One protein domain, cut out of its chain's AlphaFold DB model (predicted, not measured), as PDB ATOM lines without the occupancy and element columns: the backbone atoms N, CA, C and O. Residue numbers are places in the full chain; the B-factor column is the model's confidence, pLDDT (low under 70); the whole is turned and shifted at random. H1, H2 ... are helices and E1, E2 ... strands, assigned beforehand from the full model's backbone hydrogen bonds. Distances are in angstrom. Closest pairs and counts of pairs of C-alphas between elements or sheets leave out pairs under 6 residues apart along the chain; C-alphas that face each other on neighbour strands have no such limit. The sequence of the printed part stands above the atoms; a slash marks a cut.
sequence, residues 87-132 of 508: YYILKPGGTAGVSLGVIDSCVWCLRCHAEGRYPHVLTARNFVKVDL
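Overview. This is residues 87 to 132 of the 508 residues of the protein "SWI/SNF and RSC complex subunit Ssr2, related" of Eimeria mitis (UniProt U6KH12). Little regular structure is seen: a small ladder of two antiparallel strands, E1 beside E2, has a short helix near each end of E1, H2 by its first residue and H1 by its last, with loops making most of the rest. The printed part has 46 residues, 18 in named elements, in the order E1, H1, H2, E2; the class is mixed. It is compact, radius of gyration of the C-alphas 10.0 A, spanning 26 by 24 by 14 A.

Along the chain. E1, residues 87 to 90, begins at C-alpha (21.780, -39.830, 18.567) and measures 10.4 A. E2, residues 127 to 131, measures 12.9 A and ends at C-alpha (19.240, -41.634, 12.850). H1 is residues 100 to 103, H2 residues 110 to 114.

Arrangement. E1 and E2 are antiparallel at 144 degrees; N 130 and O 87, 2.8 A apart, are within hydrogen-bond range. Residues 88 to 89 of E1 also pair, antiparallel, with residues 107 to 108. The closest C-alphas of E1 and H2 are Tyr 87 and Leu 110, 6.0 A; of E1 and H1, Leu 90 and Ile 103, 5.8 A. H1 is apart from E2 and H2. In H2 every O i to N i+4 pair is within hydrogen-bond range; H1 is too short for one.

Size, cuts and confidence. The C-alphas farthest apart, Gly 97 and Leu 132, are 28.3 A apart. The printed part has no cut. The link from H2 to E2, residues 115 to 126, is long. Model pLDDT is under 70 at residues 92 to 105 and 132.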
ATOM      1  N   TYR A  87      21.649 -39.848  17.119       82.75
ATOM      2  CA  TYR A  87      21.780 -39.830  18.567       82.75
ATOM      3  C   TYR A  87      21.420 -41.187  19.178       82.75
ATOM      4  O   TYR A  87      20.996 -42.110  18.490       82.75
ATOM      5  N   TYR A  88      21.592 -41.301  20.490       82.69
ATOM      6  CA  TYR A  88      21.206 -42.453  21.290       82.69
ATOM      7  C   TYR A  88      20.115 -42.058  22.291       82.69
ATOM      8  O   TYR A  88      20.290 -41.082  23.023       82.69
ATOM      9  N   ILE A  89      19.026 -42.830  22.328       83.62
ATOM     10  CA  ILE A  89      17.969 -42.781  23.357       83.62
ATOM     11  C   ILE A  89      18.008 -44.082  24.171       83.62
ATOM     12  O   ILE A  89      18.489 -45.116  23.698       83.62
ATOM     13  N   LEU A  90      17.539 -44.032  25.418       77.69
ATOM     14  CA  LEU A  90      17.422 -45.202  26.288       77.69
ATOM     15  C   LEU A  90      16.268 -46.121  25.860       77.69
ATOM     16  O   LEU A  90      15.153 -45.674  25.613       77.69
ATOM     17  N   LYS A  91      16.514 -47.433  25.821       70.12
ATOM     18  CA  LYS A  91      15.490 -48.424  25.471       70.12
ATOM     19  C   LYS A  91      14.420 -48.513  26.577       70.12
ATOM     20  O   LYS A  91      14.782 -48.832  27.719       70.12
ATOM     21  N   PRO A  92      13.119 -48.333  26.276       60.66
ATOM     22  CA  PRO A  92      12.058 -48.554  27.256       60.66
ATOM     23  C   PRO A  92      12.096 -50.005  27.761       60.66
ATOM     24  O   PRO A  92      12.240 -50.950  26.984       60.66
ATOM     25  N   GLY A  93      12.033 -50.174  29.084       60.53
ATOM     26  CA  GLY A  93      12.202 -51.465  29.766       60.53
ATOM     27  C   GLY A  93      13.652 -51.868  30.080       60.53
ATOM     28  O   GLY A  93      13.859 -52.862  30.766       60.53
ATOM     29  N   GLY A  94      14.664 -51.108  29.640       58.66
ATOM     30  CA  GLY A  94      16.074 -51.401  29.937       58.66
ATOM     31  C   GLY A  94      16.568 -50.941  31.317       58.66
ATOM     32  O   GLY A  94      17.702 -51.241  31.680       58.66
ATOM     33  N   THR A  95      15.772 -50.175  32.071       58.91
ATOM     34  CA  THR A  95      16.175 -49.568  33.353       58.91
ATOM     35  C   THR A  95      15.054 -49.682  34.386       58.91
ATOM     36  O   THR A  95      13.954 -49.171  34.185       58.91
ATOM     37  N   ALA A  96      15.315 -50.360  35.504       51.50
ATOM     38  CA  ALA A  96      14.373 -50.404  36.617       51.50
ATOM     39  C   ALA A  96      14.400 -49.064  37.378       51.50
ATOM     40  O   ALA A  96      15.467 -48.606  37.779       51.50
ATOM     41  N   GLY A  97      13.232 -48.449  37.590       58.53
ATOM     42  CA  GLY A  97      13.078 -47.261  38.443       58.53
ATOM     43  C   GLY A  97      13.187 -45.889  37.760       58.53
ATOM     44  O   GLY A  97      13.121 -44.885  38.463       58.53
ATOM     45  N   VAL A  98      13.309 -45.806  36.428       57.72
ATOM     46  CA  VAL A  98      13.287 -44.522  35.691       57.72
ATOM     47  C   VAL A  98      11.907 -44.282  35.069       57.72
ATOM     48  O   VAL A  98      11.356 -45.144  34.389       57.72
ATOM     49  N   SER A  99      11.334 -43.098  35.300       55.88
ATOM     50  CA  SER A  99      10.022 -42.690  34.778       55.88
ATOM     51  C   SER A  99      10.061 -42.380  33.278       55.88
ATOM     52  O   SER A  99      10.927 -41.627  32.834       55.88
ATOM     53  N   LEU A 100       9.078 -42.881  32.520       55.91
ATOM     54  CA  LEU A 100       9.080 -42.896  31.048       55.91
ATOM     55  C   LEU A 100       9.383 -41.533  30.387       55.91
ATOM     56  O   LEU A 100      10.265 -41.462  29.543       55.91
ATOM     57  N   GLY A 101       8.768 -40.431  30.835       55.16
ATOM     58  CA  GLY A 101       9.000 -39.095  30.249       55.16
ATOM     59  C   GLY A 101      10.428 -38.536  30.404       55.16
ATOM     60  O   GLY A 101      10.805 -37.596  29.706       55.16
ATOM     61  N   VAL A 102      11.246 -39.119  31.289       58.25
ATOM     62  CA  VAL A 102      12.685 -38.814  31.405       58.25
ATOM     63  C   VAL A 102      13.506 -39.648  30.410       58.25
ATOM     64  O   VAL A 102      14.556 -39.211  29.958       58.25
ATOM     65  N   ILE A 103      13.021 -40.829  30.019       60.78
ATOM     66  CA  ILE A 103      13.695 -41.729  29.070       60.78
ATOM     67  C   ILE A 103      13.705 -41.108  27.666       60.78
ATOM     68  O   ILE A 103      14.766 -41.035  27.046       60.78
ATOM     69  N   ASP A 104      12.562 -40.586  27.211       57.62
ATOM     70  CA  ASP A 104      12.408 -40.004  25.866       57.62
ATOM     71  C   ASP A 104      13.088 -38.628  25.713       57.62
ATOM     72  O   ASP A 104      13.450 -38.224  24.609       57.62
ATOM     73  N   SER A 105      13.296 -37.907  26.821       61.62
ATOM     74  CA  SER A 105      13.990 -36.609  26.840       61.62
ATOM     75  C   SER A 105      15.508 -36.725  27.058       61.62
ATOM     76  O   SER A 105      16.248 -35.770  26.804       61.62
ATOM     77  N   CYS A 106      16.006 -37.892  27.476       74.19
ATOM     78  CA  CYS A 106      17.431 -38.141  27.658       74.19
ATOM     79  C   CYS A 106      18.106 -38.627  26.364       74.19
ATOM     80  O   CYS A 106      18.095 -39.812  26.028       74.19
ATOM     81  N   VAL A 107      18.758 -37.693  25.665       82.38
ATOM     82  CA  VAL A 107      19.471 -37.938  24.403       82.38
ATOM     83  C   VAL A 107      20.993 -37.839  24.568       82.38
ATOM     84  O   VAL A 107      21.508 -36.937  25.236       82.38
ATOM     85  N   TRP A 108      21.743 -38.718  23.897       85.75
ATOM     86  CA  TRP A 108      23.211 -38.688  23.839       85.75
ATOM     87  C   TRP A 108      23.751 -38.623  22.408       85.75
ATOM     88  O   TRP A 108      23.309 -39.356  21.529       85.75
ATOM     89  N   CYS A 109      24.761 -37.784  22.161       84.69
ATOM     90  CA  CYS A 109      25.487 -37.800  20.891       84.69
ATOM     91  C   CYS A 109      26.480 -38.973  20.843       84.69
ATOM     92  O   CYS A 109      27.000 -39.399  21.881       84.69
ATOM     93  N   LEU A 110      26.807 -39.446  19.634       82.56
ATOM     94  CA  LEU A 110      27.700 -40.591  19.402       82.56
ATOM     95  C   LEU A 110      29.015 -40.483  20.185       82.56
ATOM     96  O   LEU A 110      29.492 -41.463  20.745       82.56
ATOM     97  N   ARG A 111      29.569 -39.268  20.265       81.31
ATOM     98  CA  ARG A 111      30.838 -38.989  20.939       81.31
ATOM     99  C   ARG A 111      30.749 -39.168  22.462       81.31
ATOM    100  O   ARG A 111      31.652 -39.739  23.053       81.31
ATOM    101  N   CYS A 112      29.645 -38.766  23.099       82.81
ATOM    102  CA  CYS A 112      29.460 -39.002  24.538       82.81
ATOM    103  C   CYS A 112      29.049 -40.446  24.859       82.81
ATOM    104  O   CYS A 112      29.412 -40.932  25.924       82.81
ATOM    105  N   HIS A 113      28.360 -41.141  23.948       82.06
ATOM    106  CA  HIS A 113      28.107 -42.578  24.088       82.06
ATOM    107  C   HIS A 113      29.411 -43.395  23.976       82.06
ATOM    108  O   HIS A 113      29.685 -44.229  24.834       82.06
ATOM    109  N   ALA A 114      30.250 -43.110  22.973       80.56
ATOM    110  CA  ALA A 114      31.533 -43.786  22.764       80.56
ATOM    111  C   ALA A 114      32.553 -43.517  23.886       80.56
ATOM    112  O   ALA A 114      33.268 -44.426  24.292       80.56
ATOM    113  N   GLU A 115      32.590 -42.297  24.430       81.12
ATOM    114  CA  GLU A 115      33.435 -41.943  25.583       81.12
ATOM    115  C   GLU A 115      32.814 -42.334  26.945       81.12
ATOM    116  O   GLU A 115      33.288 -41.883  27.986       81.12
ATOM    117  N   GLY A 116      31.734 -43.129  26.971       81.56
ATOM    118  CA  GLY A 116      31.119 -43.628  28.209       81.56
ATOM    119  C   GLY A 116      30.547 -42.545  29.134       81.56
ATOM    120  O   GLY A 116      30.328 -42.801  30.316       81.56
ATOM    121  N   ARG A 117      30.303 -41.325  28.633       77.62
ATOM    122  CA  ARG A 117      29.791 -40.190  29.420       77.62
ATOM    123  C   ARG A 117      28.276 -40.281  29.613       77.62
ATOM    124  O   ARG A 117      27.522 -39.420  29.161       77.62
ATOM    125  N   TYR A 118      27.851 -41.318  30.319       81.19
ATOM    126  CA  TYR A 118      26.507 -41.515  30.862       81.19
ATOM    127  C   TYR A 118      26.608 -42.040  32.309       81.19
ATOM    128  O   TYR A 118      27.659 -42.551  32.694       81.19
ATOM    129  N   PRO A 119      25.562 -41.897  33.148       77.88
ATOM    130  CA  PRO A 119      25.572 -42.439  34.507       77.88
ATOM    131  C   PRO A 119      25.920 -43.933  34.543       77.88
ATOM    132  O   PRO A 119      25.370 -44.710  33.771       77.88
ATOM    133  N   HIS A 120      26.778 -44.342  35.483       72.06
ATOM    134  CA  HIS A 120      27.326 -45.706  35.612       72.06
ATOM    135  C   HIS A 120      26.283 -46.818  35.858       72.06
ATOM    136  O   HIS A 120      26.612 -47.998  35.797       72.06
ATOM    137  N   VAL A 121      25.034 -46.447  36.153       74.56
ATOM    138  CA  VAL A 121      23.872 -47.351  36.255       74.56
ATOM    139  C   VAL A 121      23.411 -47.831  34.865       74.56
ATOM    140  O   VAL A 121      22.723 -48.842  34.742       74.56
ATOM    141  N   LEU A 122      23.794 -47.114  33.806       73.81
ATOM    142  CA  LEU A 122      23.514 -47.436  32.411       73.81
ATOM    143  C   LEU A 122      24.728 -48.124  31.780       73.81
ATOM    144  O   LEU A 122      25.872 -47.798  32.089       73.81
ATOM    145  N   THR A 123      24.488 -49.038  30.839       74.69
ATOM    146  CA  THR A 123      25.544 -49.650  30.019       74.69
ATOM    147  C   THR A 123      25.277 -49.400  28.538       74.69
ATOM    148  O   THR A 123      24.146 -49.113  28.151       74.69
ATOM    149  N   ALA A 124      26.282 -49.595  27.679       71.50
ATOM    150  CA  ALA A 124      26.138 -49.480  26.223       71.50
ATOM    151  C   ALA A 124      24.993 -50.336  25.623       71.50
ATOM    152  O   ALA A 124      24.501 -50.035  24.541       71.50
ATOM    153  N   ARG A 125      24.534 -51.387  26.324       71.81
ATOM    154  CA  ARG A 125      23.407 -52.247  25.907       71.81
ATOM    155  C   ARG A 125      22.027 -51.614  26.131       71.81
ATOM    156  O   ARG A 125      21.038 -52.122  25.609       71.81
ATOM    157  N   ASN A 126      21.945 -50.538  26.912       73.88
ATOM    158  CA  ASN A 126      20.694 -49.864  27.258       73.88
ATOM    159  C   ASN A 126      20.266 -48.828  26.202       73.88
ATOM    160  O   ASN A 126      19.156 -48.311  26.294       73.88
ATOM    161  N   PHE A 127      21.119 -48.516  25.221       78.06
ATOM    162  CA  PHE A 127      20.904 -47.438  24.255       78.06
ATOM    163  C   PHE A 127      20.537 -47.955  22.859       78.06
ATOM    164  O   PHE A 127      21.079 -48.953  22.384       78.06
ATOM    165  N   VAL A 128      19.657 -47.228  22.170       78.44
ATOM    166  CA  VAL A 128      19.290 -47.447  20.764       78.44
ATOM    167  C   VAL A 128      19.759 -46.247  19.948       78.44
ATOM    168  O   VAL A 128      19.459 -45.109  20.308       78.44
ATOM    169  N   LYS A 129      20.492 -46.495  18.855       81.56
ATOM    170  CA  LYS A 129      20.861 -45.462  17.877       81.56
ATOM    171  C   LYS A 129      19.632 -45.105  17.043       81.56
ATOM    172  O   LYS A 129      19.026 -45.987  16.441       81.56
ATOM    173  N   VAL A 130      19.298 -43.823  17.006       77.12
ATOM    174  CA  VAL A 130      18.256 -43.240  16.159       77.12
ATOM    175  C   VAL A 130      18.937 -42.282  15.193       77.12
ATOM    176  O   VAL A 130      19.697 -41.404  15.610       77.12
ATOM    177  N   ASP A 131      18.671 -42.463  13.905       72.19
ATOM    178  CA  ASP A 131      19.240 -41.634  12.850       72.19
ATOM    179  C   ASP A 131      18.258 -40.526  12.477       72.19
ATOM    180  O   ASP A 131      17.085 -40.774  12.195       72.19
ATOM    181  N   LEU A 132      18.743 -39.285  12.516       65.19
ATOM    182  CA  LEU A 132      17.963 -38.110  12.163       65.19
ATOM    183  C   LEU A 132      17.900 -38.011  10.643       65.19
ATOM    184  O   LEU A 132      18.828 -37.527   9.991       65.19
TER     185      LEU A 132